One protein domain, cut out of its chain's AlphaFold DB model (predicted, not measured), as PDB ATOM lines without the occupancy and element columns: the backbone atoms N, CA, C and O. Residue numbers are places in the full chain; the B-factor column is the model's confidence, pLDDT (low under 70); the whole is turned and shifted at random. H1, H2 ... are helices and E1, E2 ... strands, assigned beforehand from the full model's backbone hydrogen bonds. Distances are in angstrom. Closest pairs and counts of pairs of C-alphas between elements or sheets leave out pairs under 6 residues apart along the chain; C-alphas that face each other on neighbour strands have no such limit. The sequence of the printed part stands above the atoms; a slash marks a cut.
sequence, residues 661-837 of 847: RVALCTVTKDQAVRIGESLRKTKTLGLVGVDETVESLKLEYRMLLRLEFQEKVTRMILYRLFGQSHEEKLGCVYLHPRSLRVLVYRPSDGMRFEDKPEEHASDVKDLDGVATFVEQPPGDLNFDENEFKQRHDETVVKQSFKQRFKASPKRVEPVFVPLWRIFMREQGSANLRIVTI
ATOM      1  N   ARG A 661      29.278  70.707  12.252       95.81
ATOM      2  CA  ARG A 661      29.047  72.066  11.760       95.81
ATOM      3  C   ARG A 661      27.802  72.663  12.377       95.81
ATOM      4  O   ARG A 661      26.731  72.062  12.336       95.81
ATOM      5  N   VAL A 662      27.942  73.888  12.853       97.00
ATOM      6  CA  VAL A 662      26.891  74.666  13.496       97.00
ATOM      7  C   VAL A 662      26.851  76.041  12.851       97.00
ATOM      8  O   VAL A 662      27.879  76.718  12.776       97.00
ATOM      9  N   ALA A 663      25.686  76.463  12.365       96.44
ATOM     10  CA  ALA A 663      25.499  77.835  11.914       96.44
ATOM     11  C   ALA A 663      25.568  78.782  13.122       96.44
ATOM     12  O   ALA A 663      24.916  78.557  14.145       96.44
ATOM     13  N   LEU A 664      26.360  79.846  13.017       95.25
ATOM     14  CA  LEU A 664      26.448  80.867  14.056       95.25
ATOM     15  C   LEU A 664      25.103  81.579  14.210       95.25
ATOM     16  O   LEU A 664      24.517  82.041  13.233       95.25
ATOM     17  N   CYS A 665      24.636  81.697  15.452       95.88
ATOM     18  CA  CYS A 665      23.442  82.473  15.764       95.88
ATOM     19  C   CYS A 665      23.773  83.969  15.669       95.88
ATOM     20  O   CYS A 665      24.538  84.496  16.478       95.88
ATOM     21  N   THR A 666      23.219  84.645  14.664       95.31
ATOM     22  CA  THR A 666      23.374  86.091  14.443       95.31
ATOM     23  C   THR A 666      22.249  86.907  15.075       95.31
ATOM     24  O   THR A 666      22.427  88.102  15.306       95.31
ATOM     25  N   VAL A 667      21.116  86.278  15.410       95.56
ATOM     26  CA  VAL A 667      20.038  86.891  16.201       95.56
ATOM     27  C   VAL A 667      20.384  86.793  17.686       95.56
ATOM     28  O   VAL A 667      20.310  85.720  18.285       95.56
ATOM     29  N   THR A 668      20.742  87.917  18.304       96.31
ATOM     30  CA  THR A 668      21.025  87.974  19.744       96.31
ATOM     31  C   THR A 668      19.766  87.730  20.577       96.31
ATOM     32  O   THR A 668      18.645  87.943  20.110       96.31
ATOM     33  N   LYS A 669      19.938  87.348  21.850       94.56
ATOM     34  CA  LYS A 669      18.819  87.165  22.791       94.56
ATOM     35  C   LYS A 669      17.912  88.401  22.854       94.56
ATOM     36  O   LYS A 669      16.698  88.260  22.791       94.56
ATOM     37  N   ASP A 670      18.485  89.603  22.895       94.19
ATOM     38  CA  ASP A 670      17.726  90.860  22.947       94.19
ATOM     39  C   ASP A 670      16.949  91.139  21.651       94.19
ATOM     40  O   ASP A 670      15.848  91.690  21.689       94.19
ATOM     41  N   GLN A 671      17.494  90.754  20.493       95.75
ATOM     42  CA  GLN A 671      16.769  90.822  19.223       95.75
ATOM     43  C   GLN A 671      15.628  89.802  19.193       95.75
ATOM     44  O   GLN A 671      14.516  90.166  18.820       95.75
ATOM     45  N   ALA A 672      15.865  88.568  19.648       95.31
ATOM     46  CA  ALA A 672      14.832  87.541  19.759       95.31
ATOM     47  C   ALA A 672      13.704  87.962  20.718       95.31
ATOM     48  O   ALA A 672      12.537  87.801  20.374       95.31
ATOM     49  N   VAL A 673      14.027  88.595  21.857       93.88
ATOM     50  CA  VAL A 673      13.039  89.218  22.761       93.88
ATOM     51  C   VAL A 673      12.214  90.260  22.008       93.88
ATOM     52  O   VAL A 673      10.996  90.162  22.001       93.88
ATOM     53  N   ARG A 674      12.841  91.225  21.316       94.31
ATOM     54  CA  ARG A 674      12.116  92.276  20.567       94.31
ATOM     55  C   ARG A 674      11.233  91.718  19.449       94.31
ATOM     56  O   ARG A 674      10.148  92.246  19.218       94.31
ATOM     57  N   ILE A 675      11.683  90.667  18.763       94.00
ATOM     58  CA  ILE A 675      10.890  89.969  17.746       94.00
ATOM     59  C   ILE A 675       9.695  89.278  18.414       94.00
ATOM     60  O   ILE A 675       8.567  89.482  17.974       94.00
ATOM     61  N   GLY A 676       9.912  88.555  19.515       91.44
ATOM     62  CA  GLY A 676       8.847  87.964  20.328       91.44
ATOM     63  C   GLY A 676       7.818  88.994  20.795       91.44
ATOM     64  O   GLY A 676       6.627  88.803  20.582       91.44
ATOM     65  N   GLU A 677       8.276  90.125  21.329       91.31
ATOM     66  CA  GLU A 677       7.435  91.253  21.738       91.31
ATOM     67  C   GLU A 677       6.603  91.810  20.570       91.31
ATOM     68  O   GLU A 677       5.417  92.079  20.736       91.31
ATOM     69  N   SER A 678       7.170  91.906  19.360       91.00
ATOM     70  CA  SER A 678       6.428  92.320  18.155       91.00
ATOM     71  C   SER A 678       5.426  91.279  17.630       91.00
ATOM     72  O   SER A 678       4.550  91.616  16.837       91.00
ATOM     73  N   LEU A 679       5.560  90.022  18.063       89.56
ATOM     74  CA  LEU A 679       4.705  88.890  17.698       89.56
ATOM     75  C   LEU A 679       3.683  88.539  18.794       89.56
ATOM     76  O   LEU A 679       2.887  87.617  18.587       89.56
ATOM     77  N   ARG A 680       3.690  89.254  19.930       87.94
ATOM     78  CA  ARG A 680       2.673  89.165  20.988       87.94
ATOM     79  C   ARG A 680       1.288  89.471  20.432       87.94
ATOM     80  O   ARG A 680       1.097  90.425  19.677       87.94
ATOM     81  N   LYS A 681       0.291  88.730  20.901       83.50
ATOM     82  CA  LYS A 681      -1.102  89.178  20.863       83.50
ATOM     83  C   LYS A 681      -1.292  90.242  21.943       83.50
ATOM     84  O   LYS A 681      -0.808  90.086  23.063       83.50
ATOM     85  N   THR A 682      -1.974  91.321  21.580       74.81
ATOM     86  CA  THR A 682      -2.350  92.415  22.482       74.81
ATOM     87  C   THR A 682      -3.839  92.709  22.322       74.81
ATOM     88  O   THR A 682      -4.422  92.448  21.268       74.81
ATOM     89  N   LYS A 683      -4.467  93.256  23.368       67.12
ATOM     90  CA  LYS A 683      -5.889  93.631  23.354       67.12
ATOM     91  C   LYS A 683      -6.178  94.706  22.310       67.12
ATOM     92  O   LYS A 683      -5.645  95.814  22.385       67.12
ATOM     93  N   THR A 684      -7.110  94.428  21.406       49.25
ATOM     94  CA  THR A 684      -7.623  95.429  20.468       49.25
ATOM     95  C   THR A 684      -8.525  96.396  21.235       49.25
ATOM     96  O   THR A 684      -9.521  95.986  21.831       49.25
ATOM     97  N   LEU A 685      -8.162  97.686  21.252       50.50
ATOM     98  CA  LEU A 685      -8.953  98.770  21.867       50.50
ATOM     99  C   LEU A 685      -9.363  98.529  23.341       50.50
ATOM    100  O   LEU A 685     -10.350  99.083  23.816       50.50
ATOM    101  N   GLY A 686      -8.594  97.722  24.081       49.66
ATOM    102  CA  GLY A 686      -8.788  97.478  25.517       49.66
ATOM    103  C   GLY A 686     -10.008  96.630  25.904       49.66
ATOM    104  O   GLY A 686     -10.195  96.386  27.093       49.66
ATOM    105  N   LEU A 687     -10.810  96.166  24.939       46.19
ATOM    106  CA  LEU A 687     -12.091  95.491  25.192       46.19
ATOM    107  C   LEU A 687     -12.085  93.995  24.847       46.19
ATOM    108  O   LEU A 687     -12.709  93.218  25.564       46.19
ATOM    109  N   VAL A 688     -11.370  93.572  23.797       50.88
ATOM    110  CA  VAL A 688     -11.295  92.158  23.387       50.88
ATOM    111  C   VAL A 688      -9.867  91.792  22.978       50.88
ATOM    112  O   VAL A 688      -9.225  92.503  22.204       50.88
ATOM    113  N   GLY A 689      -9.374  90.664  23.490       56.28
ATOM    114  CA  GLY A 689      -8.104  90.061  23.085       56.28
ATOM    115  C   GLY A 689      -7.270  89.523  24.246       56.28
ATOM    116  O   GLY A 689      -7.453  89.889  25.408       56.28
ATOM    117  N   VAL A 690      -6.321  88.665  23.888       65.44
ATOM    118  CA  VAL A 690      -5.260  88.172  24.770       65.44
ATOM    119  C   VAL A 690      -4.200  89.268  24.908       65.44
ATOM    120  O   VAL A 690      -3.826  89.873  23.902       65.44
ATOM    121  N   ASP A 691      -3.700  89.515  26.120       81.19
ATOM    122  CA  ASP A 691      -2.444  90.250  26.319       81.19
ATOM    123  C   ASP A 691      -1.363  89.244  26.720       81.19
ATOM    124  O   ASP A 691      -1.316  88.767  27.854       81.19
ATOM    125  N   GLU A 692      -0.552  88.835  25.748       87.19
ATOM    126  CA  GLU A 692       0.587  87.950  25.985       87.19
ATOM    127  C   GLU A 692       1.781  88.757  26.499       87.19
ATOM    128  O   GLU A 692       1.861  89.958  26.287       87.19
ATOM    129  N   THR A 693       2.763  88.102  27.105       87.81
ATOM    130  CA  THR A 693       4.089  88.650  27.430       87.81
ATOM    131  C   THR A 693       5.147  87.600  27.114       87.81
ATOM    132  O   THR A 693       4.863  86.404  27.198       87.81
ATOM    133  N   VAL A 694       6.362  88.003  26.733       90.31
ATOM    134  CA  VAL A 694       7.457  87.039  26.560       90.31
ATOM    135  C   VAL A 694       7.966  86.610  27.939       90.31
ATOM    136  O   VAL A 694       8.620  87.382  28.635       90.31
ATOM    137  N   GLU A 695       7.666  85.373  28.340       91.19
ATOM    138  CA  GLU A 695       8.078  84.812  29.633       91.19
ATOM    139  C   GLU A 695       9.533  84.345  29.597       91.19
ATOM    140  O   GLU A 695      10.329  84.662  30.480       91.19
ATOM    141  N   SER A 696       9.892  83.560  28.580       92.50
ATOM    142  CA  SER A 696      11.239  83.009  28.455       92.50
ATOM    143  C   SER A 696      11.615  82.729  27.003       92.50
ATOM    144  O   SER A 696      10.774  82.669  26.106       92.50
ATOM    145  N   LEU A 697      12.919  82.585  26.760       94.56
ATOM    146  CA  LEU A 697      13.463  82.200  25.464       94.56
ATOM    147  C   LEU A 697      14.499  81.102  25.664       94.56
ATOM    148  O   LEU A 697      15.375  81.223  26.524       94.56
ATOM    149  N   LYS A 698      14.436  80.075  24.819       95.56
ATOM    150  CA  LYS A 698      15.402  78.979  24.767       95.56
ATOM    151  C   LYS A 698      16.036  78.947  23.380       95.56
ATOM    152  O   LYS A 698      15.326  78.852  22.380       95.56
ATOM    153  N   LEU A 699      17.364  79.027  23.328       95.94
ATOM    154  CA  LEU A 699      18.123  78.726  22.117       95.94
ATOM    155  C   LEU A 699      18.237  77.203  22.006       95.94
ATOM    156  O   LEU A 699      18.796  76.559  22.897       95.94
ATOM    157  N   GLU A 700      17.679  76.639  20.942       95.62
ATOM    158  CA  GLU A 700      17.814  75.230  20.570       95.62
ATOM    159  C   GLU A 700      18.546  75.131  19.227       95.62
ATOM    160  O   GLU A 700      18.529  76.060  18.420       95.62
ATOM    161  N   TYR A 701      19.176  73.989  18.979       96.06
ATOM    162  CA  TYR A 701      19.797  73.671  17.699       96.06
ATOM    163  C   TYR A 701      19.021  72.539  17.033       96.06
ATOM    164  O   TYR A 701      18.748  71.518  17.658       96.06
ATOM    165  N   ARG A 702      18.663  72.706  15.760       95.31
ATOM    166  CA  ARG A 702      17.971  71.676  14.971       95.31
ATOM    167  C   ARG A 702      18.868  71.147  13.864       95.31
ATOM    168  O   ARG A 702      19.741  71.867  13.380       95.31
ATOM    169  N   MET A 703      18.689  69.881  13.495       94.94
ATOM    170  CA  MET A 703      19.564  69.210  12.535       94.94
ATOM    171  C   MET A 703      19.042  69.348  11.105       94.94
ATOM    172  O   MET A 703      17.879  69.108  10.819       94.94
ATOM    173  N   LEU A 704      19.954  69.615  10.181       96.06
ATOM    174  CA  LEU A 704      19.795  69.470   8.743       96.06
ATOM    175  C   LEU A 704      20.765  68.406   8.232       96.06
ATOM    176  O   LEU A 704      21.850  68.205   8.779       96.06
ATOM    177  N   LEU A 705      20.402  67.763   7.129       96.31
ATOM    178  CA  LEU A 705      21.304  66.912   6.362       96.31
ATOM    179  C   LEU A 705      21.894  67.741   5.220       96.31
ATOM    180  O   LEU A 705      21.204  68.021   4.239       96.31
ATOM    181  N   ARG A 706      23.164  68.137   5.336       96.50
ATOM    182  CA  ARG A 706      23.907  68.782   4.247       96.50
ATOM    183  C   ARG A 706      24.371  67.706   3.276       96.50
ATOM    184  O   ARG A 706      25.153  66.831   3.643       96.50
ATOM    185  N   LEU A 707      23.896  67.774   2.038       97.25
ATOM    186  CA  LEU A 707      24.245  66.858   0.958       97.25
ATOM    187  C   LEU A 707      25.079  67.599  -0.086       97.25
ATOM    188  O   LEU A 707      24.593  68.521  -0.733       97.25
ATOM    189  N   GLU A 708      26.323  67.169  -0.279       95.94
ATOM    190  CA  GLU A 708      27.196  67.628  -1.367       95.94
ATOM    191  C   GLU A 708      26.875  66.876  -2.662       95.94
ATOM    192  O   GLU A 708      26.662  65.659  -2.639       95.94
ATOM    193  N   PHE A 709      26.883  67.560  -3.805       95.25
ATOM    194  CA  PHE A 709      26.587  66.966  -5.110       95.25
ATOM    195  C   PHE A 709      27.425  67.556  -6.255       95.25
ATOM    196  O   PHE A 709      28.071  68.594  -6.136       95.25
ATOM    197  N   GLN A 710      27.385  66.861  -7.393       93.31
ATOM    198  CA  GLN A 710      27.899  67.305  -8.688       93.31
ATOM    199  C   GLN A 710      26.759  67.250  -9.711       93.31
ATOM    200  O   GLN A 710      26.158  66.192  -9.911       93.31
ATOM    201  N   GLU A 711      26.449  68.372 -10.353       92.00
ATOM    202  CA  GLU A 711      25.376  68.509 -11.343       92.00
ATOM    203  C   GLU A 711      25.948  68.938 -12.699       92.00
ATOM    204  O   GLU A 711      26.900  69.714 -12.764       92.00
ATOM    205  N   LYS A 712      25.369  68.429 -13.793       86.19
ATOM    206  CA  LYS A 712      25.697  68.860 -15.158       86.19
ATOM    207  C   LYS A 712      24.561  69.721 -15.689       86.19
ATOM    208  O   LYS A 712      23.485  69.199 -15.979       86.19
ATOM    209  N   VAL A 713      24.800  71.023 -15.814       80.06
ATOM    210  CA  VAL A 713      23.808  71.998 -16.283       80.06
ATOM    211  C   VAL A 713      24.107  72.365 -17.735       80.06
ATOM    212  O   VAL A 713      25.238  72.697 -18.087       80.06
ATOM    213  N   THR A 714      23.096  72.304 -18.601       72.19
ATOM    214  CA  THR A 714      23.222  72.653 -20.026       72.19
ATOM    215  C   THR A 714      22.657  74.048 -20.251       72.19
ATOM    216  O   THR A 714      21.443  74.237 -20.170       72.19
ATOM    217  N   ARG A 715      23.500  75.043 -20.560       60.38
ATOM    218  CA  ARG A 715      23.017  76.408 -20.834       60.38
ATOM    219  C   ARG A 715      22.640  76.580 -22.306       60.38
ATOM    220  O   ARG A 715      23.446  76.324 -23.198       60.38
ATOM    221  N   MET A 716      21.445  77.111 -22.572       50.31
ATOM    222  CA  MET A 716      21.042  77.539 -23.918       50.31
ATOM    223  C   MET A 716      21.635  78.910 -24.284       50.31
ATOM    224  O   MET A 716      20.921  79.903 -24.403       50.31
ATOM    225  N   ILE A 717      22.950  78.966 -24.503       49.56
ATOM    226  CA  ILE A 717      23.618  80.135 -25.095       49.56
ATOM    227  C   ILE A 717      23.942  79.815 -26.560       49.56
ATOM    228  O   ILE A 717      24.810  79.002 -26.850       49.56
ATOM    229  N   LEU A 718      23.215  80.457 -27.485       48.38
ATOM    230  CA  LEU A 718      23.477  80.473 -28.937       48.38
ATOM    231  C   LEU A 718      23.790  79.097 -29.570       48.38
ATOM    232  O   LEU A 718      24.781  78.911 -30.279       48.38
ATOM    233  N   TYR A 719      22.839  78.168 -29.418       50.38
ATOM    234  CA  TYR A 719      22.836  76.807 -29.988       50.38
ATOM    235  C   TYR A 719      23.188  76.731 -31.495       50.38
ATOM    236  O   TYR A 719      23.641  75.700 -31.980       50.38
ATOM    237  N   ARG A 720      22.983  77.824 -32.249       46.47
ATOM    238  CA  ARG A 720      23.269  77.927 -33.692       46.47
ATOM    239  C   ARG A 720      24.722  78.263 -34.063       46.47
ATOM    240  O   ARG A 720      25.004  78.289 -35.256       46.47
ATOM    241  N   LEU A 721      25.617  78.541 -33.108       50.28
ATOM    242  CA  LEU A 721      27.000  78.952 -33.415       50.28
ATOM    243  C   LEU A 721      28.102  78.091 -32.775       50.28
ATOM    244  O   LEU A 721      29.151  77.953 -33.395       50.28
ATOM    245  N   PHE A 722      27.893  77.505 -31.587       51.97
ATOM    246  CA  PHE A 722      28.988  76.854 -30.834       51.97
ATOM    247  C   PHE A 722      28.671  75.470 -30.225       51.97
ATOM    248  O   PHE A 722      29.521  74.895 -29.550       51.97
ATOM    249  N   GLY A 723      27.492  74.895 -30.492       54.75
ATOM    250  CA  GLY A 723      27.092  73.581 -29.963       54.75
ATOM    251  C   GLY A 723      26.637  73.598 -28.496       54.75
ATOM    252  O   GLY A 723      26.526  74.656 -27.875       54.75
ATOM    253  N   GLN A 724      26.318  72.422 -27.942       53.91
ATOM    254  CA  GLN A 724      25.956  72.297 -26.524       53.91
ATOM    255  C   GLN A 724      27.201  72.446 -25.643       53.91
ATOM    256  O   GLN A 724      28.166  71.702 -25.804       53.91
ATOM    257  N   SER A 725      27.150  73.363 -24.675       53.28
ATOM    258  CA  SER A 725      28.112  73.420 -23.573       53.28
ATOM    259  C   SER A 725      27.452  72.922 -22.287       53.28
ATOM    260  O   SER A 725      26.326  73.307 -21.956       53.28
ATOM    261  N   HIS A 726      28.156  72.043 -21.576       67.00
ATOM    262  CA  HIS A 726      27.765  71.568 -20.254       67.00
ATOM    263  C   HIS A 726      28.689  72.199 -19.216       67.00
ATOM    264  O   HIS A 726      29.910  72.100 -19.323       67.00
ATOM    265  N   GLU A 727      28.101  72.824 -18.207       75.75
ATOM    266  CA  GLU A 727      28.798  73.343 -17.038       75.75
ATOM    267  C   GLU A 727      28.669  72.308 -15.916       75.75
ATOM    268  O   GLU A 727      27.557  71.933 -15.531       75.75
ATOM    269  N   GLU A 728      29.795  71.805 -15.412       78.56
ATOM    270  CA  GLU A 728      29.791  70.980 -14.204       78.56
ATOM    271  C   GLU A 728      29.810  71.892 -12.980       78.56
ATOM    272  O   GLU A 728      30.805  72.566 -12.714       78.56
ATOM    273  N   LYS A 729      28.710  71.907 -12.226       82.56
ATOM    274  CA  LYS A 729      28.608  72.635 -10.964       82.56
ATOM    275  C   LYS A 729      28.773  71.672  -9.787       82.56
ATOM    276  O   LYS A 729      28.185  70.589  -9.762       82.56
ATOM    277  N   LEU A 730      29.552  72.095  -8.797       86.38
ATOM    278  CA  LEU A 730      29.621  71.484  -7.470       86.38
ATOM    279  C   LEU A 730      28.865  72.384  -6.492       86.38
ATOM    280  O   LEU A 730      28.962  73.606  -6.592       86.38
ATOM    281  N   GLY A 731      28.137  71.790  -5.552       90.12
ATOM    282  CA  GLY A 731      27.403  72.525  -4.523       90.12
ATOM    283  C   GLY A 731      26.938  71.610  -3.398       90.12
ATOM    284  O   GLY A 731      27.181  70.397  -3.430       90.12
ATOM    285  N   CYS A 732      26.252  72.180  -2.413       94.12
ATOM    286  CA  CYS A 732      25.439  71.421  -1.475       94.12
ATOM    287  C   CYS A 732      23.986  71.901  -1.475       94.12
ATOM    288  O   CYS A 732      23.670  72.950  -2.017       94.12
ATOM    289  N   VAL A 733      23.111  71.060  -0.929       96.25
ATOM    290  CA  VAL A 733      21.780  71.446  -0.455       96.25
ATOM    291  C   VAL A 733      21.600  70.952   0.973       96.25
ATOM    292  O   VAL A 733      22.229  69.970   1.383       96.25
ATOM    293  N   TYR A 734      20.702  71.586   1.715       97.31
ATOM    294  CA  TYR A 734      20.330  71.178   3.067       97.31
ATOM    295  C   TYR A 734      18.930  70.556   3.039       97.31
ATOM    296  O   TYR A 734      18.028  71.073   2.382       97.31
ATOM    297  N   LEU A 735      18.743  69.425   3.718       96.75
ATOM    298  CA  LEU A 735      17.487  68.671   3.734       96.75
ATOM    299  C   LEU A 735      16.978  68.503   5.171       96.75
ATOM    300  O   LEU A 735      17.770  68.248   6.081       96.75
ATOM    301  N   HIS A 736      15.661  68.578   5.370       95.44
ATOM    302  CA  HIS A 736      15.035  68.240   6.652       95.44
ATOM    303  C   HIS A 736      15.225  66.737   6.962       95.44
ATOM    304  O   HIS A 736      14.954  65.907   6.086       95.44
ATOM    305  N   PRO A 737      15.666  66.336   8.170       93.25
ATOM    306  CA  PRO A 737      16.183  64.986   8.425       93.25
ATOM    307  C   PRO A 737      15.147  63.859   8.338       93.25
ATOM    308  O   PRO A 737      15.525  62.716   8.066       93.25
ATOM    309  N   ARG A 738      13.858  64.175   8.537       91.88
ATOM    310  CA  ARG A 738      12.743  63.209   8.503       91.88
ATOM    311  C   ARG A 738      11.866  63.301   7.252       91.88
ATOM    312  O   ARG A 738      11.424  62.282   6.749       91.88
ATOM    313  N   SER A 739      11.588  64.502   6.744       93.75
ATOM    314  CA  SER A 739      10.733  64.669   5.546       93.75
ATOM    315  C   SER A 739      11.531  64.711   4.242       93.75
ATOM    316  O   SER A 739      10.949  64.653   3.162       93.75
ATOM    317  N   LEU A 740      12.859  64.853   4.327       95.44
ATOM    318  CA  LEU A 740      13.779  65.032   3.203       95.44
ATOM    319  C   LEU A 740      13.416  66.199   2.272       95.44
ATOM    320  O   LEU A 740      13.948  66.270   1.166       95.44
ATOM    321  N   ARG A 741      12.543  67.128   2.683       96.19
ATOM    322  CA  ARG A 741      12.258  68.370   1.947       96.19
ATOM    323  C   ARG A 741      13.503  69.258   1.919       96.19
ATOM    324  O   ARG A 741      14.286  69.265   2.870       96.19
ATOM    325  N   VAL A 742      13.701  69.965   0.812       96.88
ATOM    326  CA  VAL A 742      14.844  70.855   0.581       96.88
ATOM    327  C   VAL A 742      14.640  72.146   1.359       96.88
ATOM    328  O   VAL A 742      13.576  72.750   1.271       96.88
ATOM    329  N   LEU A 743      15.651  72.572   2.110       97.00
ATOM    330  CA  LEU A 743      15.674  73.883   2.739       97.00
ATOM    331  C   LEU A 743      15.863  74.966   1.674       97.00
ATOM    332  O   LEU A 743      16.835  74.949   0.924       97.00
ATOM    333  N   VAL A 744      14.965  75.939   1.678       95.88
ATOM    334  CA  VAL A 744      15.124  77.237   1.030       95.88
ATOM    335  C   VAL A 744      15.331  78.268   2.133       95.88
ATOM    336  O   VAL A 744      14.602  78.278   3.127       95.88
ATOM    337  N   TYR A 745      16.312  79.150   1.969       94.81
ATOM    338  CA  TYR A 745      16.534  80.272   2.872       94.81
ATOM    339  C   TYR A 745      16.632  81.583   2.097       94.81
ATOM    340  O   TYR A 745      17.373  81.715   1.121       94.81
ATOM    341  N   ARG A 746      15.883  82.589   2.554       89.44
ATOM    342  CA  ARG A 746      16.026  83.976   2.096       89.44
ATOM    343  C   ARG A 746      15.951  84.901   3.311       89.44
ATOM    344  O   ARG A 746      15.007  84.758   4.087       89.44
ATOM    345  N   PRO A 747      16.837  85.904   3.463       83.75
ATOM    346  CA  PRO A 747      16.794  86.832   4.600       83.75
ATOM    347  C   PRO A 747      15.463  87.588   4.786       83.75
ATOM    348  O   PRO A 747      15.172  88.075   5.876       83.75
ATOM    349  N   SER A 748      14.638  87.704   3.740       85.00
ATOM    350  CA  SER A 748      13.280  88.254   3.829       85.00
ATOM    351  C   SER A 748      12.269  87.282   4.447       85.00
ATOM    352  O   SER A 748      11.417  87.725   5.223       85.00
ATOM    353  N   ASP A 749      12.399  85.990   4.128       84.12
ATOM    354  CA  ASP A 749      11.344  84.970   4.218       84.12
ATOM    355  C   ASP A 749      11.583  83.933   5.328       84.12
ATOM    356  O   ASP A 749      10.629  83.261   5.725       84.12
ATOM    357  N   GLY A 750      12.829  83.803   5.799       90.06
ATOM    358  CA  GLY A 750      13.263  82.812   6.787       90.06
ATOM    359  C   GLY A 750      13.710  81.489   6.168       90.06
ATOM    360  O   GLY A 750      13.991  81.407   4.968       90.06
ATOM    361  N   MET A 751      13.776  80.456   7.009       94.56
ATOM    362  CA  MET A 751      13.921  79.058   6.592       94.56
ATOM    363  C   MET A 751      12.560  78.494   6.179       94.56
ATOM    364  O   MET A 751      11.570  78.687   6.885       94.56
ATOM    365  N   ARG A 752      12.507  77.779   5.054       94.00
ATOM    366  CA  ARG A 752      11.323  77.043   4.587       94.00
ATOM    367  C   ARG A 752      11.732  75.713   3.984       94.00
ATOM    368  O   ARG A 752      12.800  75.606   3.396       94.00
ATOM    369  N   PHE A 753      10.862  74.718   4.071       95.56
ATOM    370  CA  PHE A 753      11.099  73.413   3.465       95.56
ATOM    371  C   PHE A 753      10.191  73.211   2.252       95.56
ATOM    372  O   PHE A 753       8.982  73.401   2.338       95.56
ATOM    373  N   GLU A 754      10.740  72.793   1.118       94.81
ATOM    374  CA  GLU A 754      10.024  72.636  -0.155       94.81
ATOM    375  C   GLU A 754      10.377  71.291  -0.808       94.81
ATOM    376  O   GLU A 754      11.499  70.802  -0.679       94.81
ATOM    377  N   ASP A 755       9.425  70.650  -1.494       91.75
ATOM    378  CA  ASP A 755       9.682  69.336  -2.100       91.75
ATOM    379  C   ASP A 755      10.653  69.417  -3.273       91.75
ATOM    380  O   ASP A 755      11.554  68.592  -3.370       91.75
ATOM    381  N   LYS A 756      10.509  70.409  -4.151       90.56
ATOM    382  CA  LYS A 756      11.485  70.718  -5.199       90.56
ATOM    383  C   LYS A 756      11.392  72.212  -5.550       90.56
ATOM    384  O   LYS A 756      10.557  72.561  -6.380       90.56
ATOM    385  N   PRO A 757      12.211  73.078  -4.925       90.94
ATOM    386  CA  PRO A 757      12.095  74.529  -5.097       90.94
ATOM    387  C   PRO A 757      12.595  75.032  -6.459       90.94
ATOM    388  O   PRO A 757      12.093  76.027  -6.964       90.94
ATOM    389  N   GLU A 758      13.565  74.343  -7.066       92.12
ATOM    390  CA  GLU A 758      14.189  74.720  -8.342       92.12
ATOM    391  C   GLU A 758      14.341  73.489  -9.250       92.12
ATOM    392  O   GLU A 758      14.346  72.347  -8.775       92.12
ATOM    393  N   GLU A 759      14.486  73.679 -10.568       88.44
ATOM    394  CA  GLU A 759      14.683  72.547 -11.490       88.44
ATOM    395  C   GLU A 759      16.043  71.856 -11.279       88.44
ATOM    396  O   GLU A 759      16.113  70.616 -11.267       88.44
ATOM    397  N   HIS A 760      17.079  72.669 -11.051       90.50
ATOM    398  CA  HIS A 760      18.462  72.286 -10.778       90.50
ATOM    399  C   HIS A 760      18.793  72.400  -9.290       90.50
ATOM    400  O   HIS A 760      18.411  73.365  -8.631       90.50
ATOM    401  N   ALA A 761      19.558  71.442  -8.761       91.69
ATOM    402  CA  ALA A 761      19.994  71.479  -7.360       91.69
ATOM    403  C   ALA A 761      20.931  72.667  -7.092       91.69
ATOM    404  O   ALA A 761      20.919  73.255  -6.019       91.69
ATOM    405  N   SER A 762      21.728  73.035  -8.093       91.56
ATOM    406  CA  SER A 762      22.715  74.116  -8.049       91.56
ATOM    407  C   SER A 762      22.169  75.534  -8.229       91.56
ATOM    408  O   SER A 762      22.963  76.475  -8.264       91.56
ATOM    409  N   ASP A 763      20.852  75.688  -8.377       91.69
ATOM    410  CA  ASP A 763      20.178  76.992  -8.419       91.69
ATOM    411  C   ASP A 763      19.331  77.247  -7.148       91.69
ATOM    412  O   ASP A 763      18.830  78.356  -6.953       91.69
ATOM    413  N   VAL A 764      19.224  76.253  -6.247       93.31
ATOM    414  CA  VAL A 764      18.524  76.357  -4.952       93.31
ATOM    415  C   VAL A 764      19.159  77.447  -4.087       93.31
ATOM    416  O   VAL A 764      20.373  77.495  -3.912       93.31
ATOM    417  N   LYS A 765      18.323  78.318  -3.507       93.38
ATOM    418  CA  LYS A 765      18.767  79.342  -2.550       93.38
ATOM    419  C   LYS A 765      18.613  78.843  -1.126       93.38
ATOM    420  O   LYS A 765      17.502  78.833  -0.602       93.38
ATOM    421  N   ASP A 766      19.719  78.447  -0.515       93.06
ATOM    422  CA  ASP A 766      19.766  77.897   0.834       93.06
ATOM    423  C   ASP A 766      20.722  78.693   1.749       93.06
ATOM    424  O   ASP A 766      20.747  79.925   1.711       93.06
ATOM    425  N   LEU A 767      21.439  78.007   2.642       93.50
ATOM    426  CA  LEU A 767      22.355  78.612   3.606       93.50
ATOM    427  C   LEU A 767      23.736  78.940   3.011       93.50
ATOM    428  O   LEU A 767      24.494  79.684   3.644       93.50
ATOM    429  N   ASP A 768      24.080  78.419   1.830       87.19
ATOM    430  CA  ASP A 768      25.398  78.609   1.224       87.19
ATOM    431  C   ASP A 768      25.650  80.087   0.880       87.19
ATOM    432  O   ASP A 768      24.879  80.753   0.190       87.19
ATOM    433  N   GLY A 769      26.755  80.627   1.400       84.12
ATOM    434  CA  GLY A 769      27.107  82.044   1.261       84.12
ATOM    435  C   GLY A 769      26.266  83.008   2.111       84.12
ATOM    436  O   GLY A 769      26.500  84.214   2.038       84.12
ATOM    437  N   VAL A 770      25.324  82.509   2.923       87.19
ATOM    438  CA  VAL A 770      24.455  83.335   3.782       87.19
ATOM    439  C   VAL A 770      24.655  83.040   5.271       87.19
ATOM    440  O   VAL A 770      24.699  83.971   6.074       87.19
ATOM    441  N   ALA A 771      24.824  81.772   5.650       92.12
ATOM    442  CA  ALA A 771      25.169  81.374   7.013       92.12
ATOM    443  C   ALA A 771      26.689  81.213   7.181       92.12
ATOM    444  O   ALA A 771      27.377  80.680   6.310       92.12
ATOM    445  N   THR A 772      27.219  81.633   8.332       94.19
ATOM    446  CA  THR A 772      28.598  81.312   8.736       94.19
ATOM    447  C   THR A 772      28.574  80.069   9.615       94.19
ATOM    448  O   THR A 772      27.870  80.057  10.624       94.19
ATOM    449  N   PHE A 773      29.341  79.041   9.256       94.81
ATOM    450  CA  PHE A 773      29.427  77.791  10.012       94.81
ATOM    451  C   PHE A 773      30.730  77.700  10.808       94.81
ATOM    452  O   PHE A 773      31.788  78.112  10.334       94.81
ATOM    453  N   VAL A 774      30.650  77.110  11.998       95.50
ATOM    454  CA  VAL A 774      31.790  76.746  12.849       95.50
ATOM    455  C   VAL A 774      31.689  75.277  13.252       95.50
ATOM    456  O   VAL A 774      30.594  74.726  13.314       95.50
ATOM    457  N   GLU A 775      32.824  74.639  13.521       96.00
ATOM    458  CA  GLU A 775      32.865  73.279  14.066       96.00
ATOM    459  C   GLU A 775      32.764  73.353  15.601       96.00
ATOM    460  O   GLU A 775      33.550  74.064  16.229       96.00
ATOM    461  N   GLN A 776      31.812  72.640  16.209       94.31
ATOM    462  CA  GLN A 776      31.630  72.578  17.669       94.31
ATOM    463  C   GLN A 776      31.419  71.133  18.147       94.31
ATOM    464  O   GLN A 776      30.903  70.310  17.385       94.31
ATOM    465  N   PRO A 777      31.787  70.786  19.392       93.81
ATOM    466  CA  PRO A 777      31.418  69.503  19.979       93.81
ATOM    467  C   PRO A 777      29.883  69.365  20.070       93.81
ATOM    468  O   PRO A 777      29.217  70.263  20.584       93.81
ATOM    469  N   PRO A 778      29.279  68.262  19.593       93.00
ATOM    470  CA  PRO A 778      27.822  68.099  19.576       93.00
ATOM    471  C   PRO A 778      27.174  68.094  20.971       93.00
ATOM    472  O   PRO A 778      26.011  68.447  21.103       93.00
ATOM    473  N   GLY A 779      27.904  67.700  22.014       90.19
ATOM    474  CA  GLY A 779      27.455  67.712  23.408       90.19
ATOM    475  C   GLY A 779      27.323  69.110  24.019       90.19
ATOM    476  O   GLY A 779      26.631  69.246  25.023       90.19
ATOM    477  N   ASP A 780      27.914  70.133  23.393       91.44
ATOM    478  CA  ASP A 780      27.732  71.539  23.778       91.44
ATOM    479  C   ASP A 780      26.435  72.126  23.180       91.44
ATOM    480  O   ASP A 780      26.022  73.237  23.519       91.44
ATOM    481  N   LEU A 781      25.770  71.382  22.285       92.44
ATOM    482  CA  LEU A 781      24.561  71.808  21.589       92.44
ATOM    483  C   LEU A 781      23.298  71.328  22.305       92.44
ATOM    484  O   LEU A 781      23.098  70.148  22.585       92.44
ATOM    485  N   ASN A 782      22.376  72.261  22.509       92.56
ATOM    486  CA  ASN A 782      21.025  72.002  22.999       92.56
ATOM    487  C   ASN A 782      20.119  71.556  21.835       92.56
ATOM    488  O   ASN A 782      19.329  72.357  21.331       92.56
ATOM    489  N   PHE A 783      20.291  70.319  21.360       91.69
ATOM    490  CA  PHE A 783      19.537  69.760  20.230       91.69
ATOM    491  C   PHE A 783      18.608  68.607  20.619       91.69
ATOM    492  O   PHE A 783      18.735  67.991  21.676       91.69
ATOM    493  N   ASP A 784      17.659  68.317  19.734       85.00
ATOM    494  CA  ASP A 784      16.678  67.249  19.902       85.00
ATOM    495  C   ASP A 784      17.264  65.886  19.493       85.00
ATOM    496  O   ASP A 784      17.447  65.571  18.313       85.00
ATOM    497  N   GLU A 785      17.584  65.053  20.485       87.88
ATOM    498  CA  GLU A 785      18.121  63.713  20.237       87.88
ATOM    499  C   GLU A 785      17.131  62.769  19.548       87.88
ATOM    500  O   GLU A 785      17.563  61.823  18.885       87.88
ATOM    501  N   ASN A 786      15.822  62.978  19.707       83.38
ATOM    502  CA  ASN A 786      14.815  62.114  19.094       83.38
ATOM    503  C   ASN A 786      14.713  62.415  17.599       83.38
ATOM    504  O   ASN A 786      14.731  61.487  16.792       83.38
ATOM    505  N   GLU A 787      14.718  63.695  17.222       83.31
ATOM    506  CA  GLU A 787      14.865  64.135  15.829       83.31
ATOM    507  C   GLU A 787      16.150  63.569  15.201       83.31
ATOM    508  O   GLU A 787      16.129  63.040  14.088       83.31
ATOM    509  N   PHE A 788      17.262  63.586  15.947       87.38
ATOM    510  CA  PHE A 788      18.523  63.006  15.489       87.38
ATOM    511  C   PHE A 788      18.439  61.482  15.268       87.38
ATOM    512  O   PHE A 788      18.943  60.967  14.265       87.38
ATOM    513  N   LYS A 789      17.796  60.742  16.182       86.19
ATOM    514  CA  LYS A 789      17.611  59.279  16.096       86.19
ATOM    515  C   LYS A 789      16.612  58.865  15.005       86.19
ATOM    516  O   LYS A 789      16.760  57.782  14.457       86.19
ATOM    517  N   GLN A 790      15.651  59.724  14.652       85.50
ATOM    518  CA  GLN A 790      14.639  59.484  13.607       85.50
ATOM    519  C   GLN A 790      15.094  59.842  12.176       85.50
ATOM    520  O   GLN A 790      14.305  59.715  11.238       85.50
ATOM    521  N   ARG A 791      16.334  60.310  11.984       91.69
ATOM    522  CA  ARG A 791      16.859  60.684  10.660       91.69
ATOM    523  C   ARG A 791      16.953  59.488   9.708       91.69
ATOM    524  O   ARG A 791      17.249  58.371  10.124       91.69
ATOM    525  N   HIS A 792      16.812  59.745   8.412       92.00
ATOM    526  CA  HIS A 792      17.084  58.736   7.387       92.00
ATOM    527  C   HIS A 792      18.585  58.438   7.215       92.00
ATOM    528  O   HIS A 792      19.420  59.344   7.258       92.00
ATOM    529  N   ASP A 793      18.913  57.175   6.926       90.62
ATOM    530  CA  ASP A 793      20.263  56.746   6.547       90.62
ATOM    531  C   ASP A 793      20.755  57.412   5.255       90.62
ATOM    532  O   ASP A 793      19.987  57.639   4.315       90.62
ATOM    533  N   GLU A 794      22.072  57.629   5.155       93.19
ATOM    534  CA  GLU A 794      22.719  58.295   4.013       93.19
ATOM    535  C   GLU A 794      22.313  57.695   2.650       93.19
ATOM    536  O   GLU A 794      22.129  58.434   1.681       93.19
ATOM    537  N   THR A 795      22.107  56.377   2.567       93.19
ATOM    538  CA  THR A 795      21.632  55.693   1.353       93.19
ATOM    539  C   THR A 795      20.258  56.198   0.898       93.19
ATOM    540  O   THR A 795      20.083  56.518  -0.280       93.19
ATOM    541  N   VAL A 796      19.303  56.324   1.826       94.38
ATOM    542  CA  VAL A 796      17.933  56.793   1.552       94.38
ATOM    543  C   VAL A 796      17.954  58.266   1.147       94.38
ATOM    544  O   VAL A 796      17.344  58.644   0.146       94.38
ATOM    545  N   VAL A 797      18.735  59.083   1.859       96.25
ATOM    546  CA  VAL A 797      18.919  60.516   1.573       96.25
ATOM    547  C   VAL A 797      19.485  60.719   0.160       96.25
ATOM    548  O   VAL A 797      18.928  61.473  -0.641       96.25
ATOM    549  N   LYS A 798      20.552  59.986  -0.195       96.38
ATOM    550  CA  LYS A 798      21.168  60.025  -1.533       96.38
ATOM    551  C   LYS A 798      20.221  59.535  -2.631       96.38
ATOM    552  O   LYS A 798      20.266  60.067  -3.741       96.38
ATOM    553  N   GLN A 799      19.384  58.534  -2.357       93.81
ATOM    554  CA  GLN A 799      18.404  58.028  -3.320       93.81
ATOM    555  C   GLN A 799      17.274  59.037  -3.567       93.81
ATOM    556  O   GLN A 799      16.985  59.335  -4.725       93.81
ATOM    557  N   SER A 800      16.700  59.611  -2.506       94.12
ATOM    558  CA  SER A 800      15.673  60.659  -2.593       94.12
ATOM    559  C   SER A 800      16.173  61.867  -3.396       94.12
ATOM    560  O   SER A 800      15.525  62.308  -4.347       94.12
ATOM    561  N   PHE A 801      17.395  62.335  -3.112       95.56
ATOM    562  CA  PHE A 801      18.015  63.430  -3.858       95.56
ATOM    563  C   PHE A 801      18.183  63.118  -5.359       95.56
ATOM    564  O   PHE A 801      17.822  63.949  -6.192       95.56
ATOM    565  N   LYS A 802      18.657  61.913  -5.722       93.56
ATOM    566  CA  LYS A 802      18.792  61.472  -7.131       93.56
ATOM    567  C   LYS A 802      17.460  61.378  -7.881       93.56
ATOM    568  O   LYS A 802      17.442  61.522  -9.098       93.56
ATOM    569  N   GLN A 803      16.363  61.077  -7.187       91.00
ATOM    570  CA  GLN A 803      15.027  61.035  -7.794       91.00
ATOM    571  C   GLN A 803      14.494  62.449  -8.074       91.00
ATOM    572  O   GLN A 803      13.802  62.667  -9.065       91.00
ATOM    573  N   ARG A 804      14.849  63.415  -7.220       93.06
ATOM    574  CA  ARG A 804      14.402  64.813  -7.290       93.06
ATOM    575  C   ARG A 804      15.204  65.665  -8.281       93.06
ATOM    576  O   ARG A 804      14.629  66.479  -9.011       93.06
ATOM    577  N   PHE A 805      16.521  65.479  -8.321       90.75
ATOM    578  CA  PHE A 805      17.455  66.265  -9.129       90.75
ATOM    579  C   PHE A 805      18.308  65.372 -10.033       90.75
ATOM    580  O   PHE A 805      18.741  64.295  -9.631       90.75
ATOM    581  N   LYS A 806      18.639  65.854 -11.239       86.94
ATOM    582  CA  LYS A 806      19.537  65.168 -12.193       86.94
ATOM    583  C   LYS A 806      21.018  65.345 -11.805       86.94
ATOM    584  O   LYS A 806      21.870  65.635 -12.641       86.94
ATOM    585  N   ALA A 807      21.312  65.183 -10.518       90.81
ATOM    586  CA  ALA A 807      22.596  65.460  -9.893       90.81
ATOM    587  C   ALA A 807      23.138  64.220  -9.161       90.81
ATOM    588  O   ALA A 807      22.396  63.368  -8.671       90.81
ATOM    589  N   SER A 808      24.463  64.113  -9.087       93.31
ATOM    590  CA  SER A 808      25.166  63.005  -8.442       93.31
ATOM    591  C   SER A 808      25.558  63.382  -7.009       93.31
ATOM    592  O   SER A 808      26.518  64.139  -6.845       93.31
ATOM    593  N   PRO A 809      24.876  62.864  -5.969       96.31
ATOM    594  CA  PRO A 809      25.246  63.123  -4.584       96.31
ATOM    595  C   PRO A 809      26.586  62.458  -4.248       96.31
ATOM    596  O   PRO A 809      26.904  61.375  -4.749       96.31
ATOM    597  N   LYS A 810      27.358  63.102  -3.376       93.81
ATOM    598  CA  LYS A 810      28.713  62.709  -2.975       93.81
ATOM    599  C   LYS A 810      28.746  62.267  -1.516       93.81
ATOM    600  O   LYS A 810      28.946  61.082  -1.245       93.81
ATOM    601  N   ARG A 811      28.474  63.192  -0.598       93.75
ATOM    602  CA  ARG A 811      28.584  63.033   0.858       93.75
ATOM    603  C   ARG A 811      27.363  63.648   1.531       93.75
ATOM    604  O   ARG A 811      26.902  64.697   1.087       93.75
ATOM    605  N   VAL A 812      26.861  63.002   2.579       94.69
ATOM    606  CA  VAL A 812      25.875  63.580   3.499       94.69
ATOM    607  C   VAL A 812      26.528  63.756   4.867       94.69
ATOM    608  O   VAL A 812      27.261  62.880   5.319       94.69
ATOM    609  N   GLU A 813      26.273  64.878   5.531       93.00
ATOM    610  CA  GLU A 813      26.703  65.116   6.910       93.00
ATOM    611  C   GLU A 813      25.658  65.918   7.704       93.00
ATOM    612  O   GLU A 813      24.929  66.722   7.113       93.00
ATOM    613  N   PRO A 814      25.550  65.703   9.028       93.50
ATOM    614  CA  PRO A 814      24.677  66.502   9.875       93.50
ATOM    615  C   PRO A 814      25.252  67.911  10.054       93.50
ATOM    616  O   PRO A 814      26.447  68.090  10.294       93.50
ATOM    617  N   VAL A 815      24.379  68.907   9.962       95.56
ATOM    618  CA  VAL A 815      24.676  70.322  10.202       95.56
ATOM    619  C   VAL A 815      23.588  70.885  11.101       95.56
ATOM    620  O   VAL A 815      22.416  70.600  10.893       95.56
ATOM    621  N   PHE A 816      23.952  71.688  12.093       96.44
ATOM    622  CA  PHE A 816      23.013  72.228  13.069       96.44
ATOM    623  C   PHE A 816      22.735  73.708  12.814       96.44
ATOM    624  O   PHE A 816      23.650  74.484  12.538       96.44
ATOM    625  N   VAL A 817      21.470  74.110  12.929       96.50
ATOM    626  CA  VAL A 817      21.030  75.505  12.808       96.50
ATOM    627  C   VAL A 817      20.383  75.997  14.106       96.50
ATOM    628  O   VAL A 817      19.630  75.246  14.727       96.50
ATOM    629  N   PRO A 818      20.671  77.238  14.538       96.62
ATOM    630  CA  PRO A 818      20.104  77.809  15.751       96.62
ATOM    631  C   PRO A 818      18.660  78.254  15.507       96.62
ATOM    632  O   PRO A 818      18.398  78.981  14.550       96.62
ATOM    633  N   LEU A 819      17.749  77.893  16.408       96.75
ATOM    634  CA  LEU A 819      16.389  78.423  16.484       96.75
ATOM    635  C   LEU A 819      16.125  78.977  17.891       96.75
ATOM    636  O   LEU A 819      16.468  78.355  18.899       96.75
ATOM    637  N   TRP A 820      15.457  80.123  17.969       96.94
ATOM    638  CA  TRP A 820      14.937  80.651  19.226       96.94
ATOM    639  C   TRP A 820      13.494  80.187  19.413       96.94
ATOM    640  O   TRP A 820      12.614  80.568  18.641       96.94
ATOM    641  N   ARG A 821      13.237  79.410  20.469       96.25
ATOM    642  CA  ARG A 821      11.881  79.133  20.955       96.25
ATOM    643  C   ARG A 821      11.509  80.184  21.989       96.25
ATOM    644  O   ARG A 821      12.143  80.281  23.041       96.25
ATOM    645  N   ILE A 822      10.503  80.980  21.657       95.56
ATOM    646  CA  ILE A 822       9.987  82.088  22.456       95.56
ATOM    647  C   ILE A 822       8.707  81.607  23.130       95.56
ATOM    648  O   ILE A 822       7.735  81.277  22.453       95.56
ATOM    649  N   PHE A 823       8.717  81.562  24.457       93.75
ATOM    650  CA  PHE A 823       7.591  81.151  25.285       93.75
ATOM    651  C   PHE A 823       6.810  82.404  25.681       93.75
ATOM    652  O   PHE A 823       7.314  83.262  26.409       93.75
ATOM    653  N   MET A 824       5.598  82.534  25.149       91.06
ATOM    654  CA  MET A 824       4.695  83.658  25.376       91.06
ATOM    655  C   MET A 824       3.594  83.236  26.343       91.06
ATOM    656  O   MET A 824       2.862  82.290  26.055       91.06
ATOM    657  N   ARG A 825       3.463  83.938  27.467       89.12
ATOM    658  CA  ARG A 825       2.434  83.694  28.481       89.12
ATOM    659  C   ARG A 825       1.326  84.731  28.383       89.12
ATOM    660  O   ARG A 825       1.604  85.928  28.371       89.12
ATOM    661  N   GLU A 826       0.083  84.276  28.370       86.56
ATOM    662  CA  GLU A 826      -1.103  85.126  28.513       86.56
ATOM    663  C   GLU A 826      -1.219  85.676  29.948       86.56
ATOM    664  O   GLU A 826      -1.159  84.922  30.921       86.56
ATOM    665  N   GLN A 827      -1.384  86.996  30.106       75.81
ATOM    666  CA  GLN A 827      -1.551  87.607  31.427       75.81
ATOM    667  C   GLN A 827      -2.793  87.063  32.142       75.81
ATOM    668  O   GLN A 827      -3.909  87.163  31.639       75.81
ATOM    669  N   GLY A 828      -2.591  86.535  33.352       68.44
ATOM    670  CA  GLY A 828      -3.654  85.936  34.163       68.44
ATOM    671  C   GLY A 828      -3.975  84.475  33.824       68.44
ATOM    672  O   GLY A 828      -4.855  83.908  34.462       68.44
ATOM    673  N   SER A 829      -3.256  83.854  32.883       70.00
ATOM    674  CA  SER A 829      -3.447  82.454  32.487       70.00
ATOM    675  C   SER A 829      -2.176  81.614  32.671       70.00
ATOM    676  O   SER A 829      -1.051  82.122  32.738       70.00
ATOM    677  N   ALA A 830      -2.357  80.294  32.737       74.50
ATOM    678  CA  ALA A 830      -1.276  79.320  32.593       74.50
ATOM    679  C   ALA A 830      -0.923  79.047  31.115       74.50
ATOM    680  O   ALA A 830       0.094  78.410  30.842       74.50
ATOM    681  N   ASN A 831      -1.735  79.544  30.169       75.12
ATOM    682  CA  ASN A 831      -1.555  79.339  28.735       75.12
ATOM    683  C   ASN A 831      -0.198  79.846  28.234       75.12
ATOM    684  O   ASN A 831       0.156  81.021  28.386       75.12
ATOM    685  N   LEU A 832       0.504  78.948  27.548       82.56
ATOM    686  CA  LEU A 832       1.811  79.164  26.945       82.56
ATOM    687  C   LEU A 832       1.732  78.941  25.430       82.56
ATOM    688  O   LEU A 832       1.450  77.839  24.962       82.56
ATOM    689  N   ARG A 833       2.015  79.985  24.645       90.94
ATOM    690  CA  ARG A 833       2.209  79.896  23.192       90.94
ATOM    691  C   ARG A 833       3.700  79.881  22.887       90.94
ATOM    692  O   ARG A 833       4.424  80.783  23.295       90.94
ATOM    693  N   ILE A 834       4.157  78.890  22.129       92.62
ATOM    694  CA  ILE A 834       5.544  78.834  21.663       92.62
ATOM    695  C   ILE A 834       5.605  79.385  20.239       92.62
ATOM    696  O   ILE A 834       4.872  78.932  19.361       92.62
ATOM    697  N   VAL A 835       6.487  80.354  20.007       93.75
ATOM    698  CA  VAL A 835       6.824  80.859  18.672       93.75
ATOM    699  C   VAL A 835       8.283  80.539  18.395       93.75
ATOM    700  O   VAL A 835       9.162  80.921  19.167       93.75
ATOM    701  N   THR A 836       8.546  79.845  17.292       95.75
ATOM    702  CA  THR A 836       9.904  79.523  16.853       95.75
ATOM    703  C   THR A 836      10.340  80.522  15.788       95.75
ATOM    704  O   THR A 836       9.642  80.709  14.789       95.75
ATOM    705  N   ILE A 837      11.493  81.160  15.991       96.06
ATOM    706  CA  ILE A 837      12.147  81.990  14.973       96.06
ATOM    707  C   ILE A 837      13.536  81.449  14.641       96.06
ATOM    708  O   ILE A 837      14.211  80.873  15.499       96.06
TER     709      ILE A 837
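This is residues 661 to 837 of the 847 residues of the protein "DUF853 domain-containing protein" of Planctomycetes bacterium (UniProt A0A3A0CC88). Two very long antiparallel strands, E2 and E7, run side by side as a twisted ribbon, widened by E3 along E2 toward one end and by E8 along E7 toward the other, with E1 and E6 added beside E7 between these ends. H1 and H3 cross opposite faces of this ribbon, the small hairpin of E4 and E5 follows E3, and the loop of residues 718 to 723 sticks out. The printed part has 177 residues with three named helices and eight named strands, in the order E1 H1 E2 E3 E4 E5 E6 H2 H3 E7 E8; the class is mixed, helices and strands. The six-strand sheet is branched, with E1 and E7 parallel and its other neighbour pairs antiparallel. The whole is loose, with a radius of gyration of the C-alphas of 20.7 A, and elongated, spanning 72 by 40 by 26 A.

E1, residues 661 to 663, begins at C-alpha 661 (29.047, 72.066, 11.760). H1 is residues 669 to 678, 14.2 A long. E2, residues 692 to 715, measures 53.2 A and bends by 89 degrees at residue 695. E3, residues 725 to 735, measures 29.7 A. E4 is residues 742 to 746, E5 residues 750 to 754 and E6 residues 773 to 776. H2 is residues 785 to 789; H3, residues 794 to 804, measures 15.5 A. E7, residues 807 to 826, measures 49.2 A and bends by 91 degrees at residue 810. E8, residues 832 to 837, ends at C-alpha 837 (12.147, 81.990, 14.973).

E2 and E7 are antiparallel at 163 degrees, with N 704 and O 815 2.7 A apart. On the other side of E2 lies E3, with N 707 and O 733 at 2.8 A; E2 and E3 form a hairpin. Beside E7, E1 and E8 lie on one side and E2 on the other; N 663 and O 816 are 2.8 A apart, as are N 822 and O 835. E6 is an edge strand beside E1, with N 662 and O 774 at 2.8 A. In the hairpin of E4 and E5, N 744 and O 752 are 2.8 A apart. The closest C-alphas of E3 and E4, those of Leu 735 and Val 742, are 4.7 A apart. H1 is on the branched sheet at a height of 8.6 A, across the strands; its closest C-alphas with E7 are Gly 676 and Ile 822, 6.4 A. H3 is on the opposite face at 8.2 A, also across the strands; its closest C-alphas with E7 are Lys 798 and Pro 809, 6.0 A. H2 only grazes the sheet, with its residues 785 to 788. In H1, H2 and H3 every O i to N i+4 pair is within hydrogen-bond range.

The two farthest C-alphas, those of Leu 721 and Gly 828, are 74.5 A apart. The printed part has no cut. The links H1 to E2 and E5 to E6 are long. Mean pLDDT of the printed part is 87.1; residues 683 to 690, 715 to 726 and 828 are under 70.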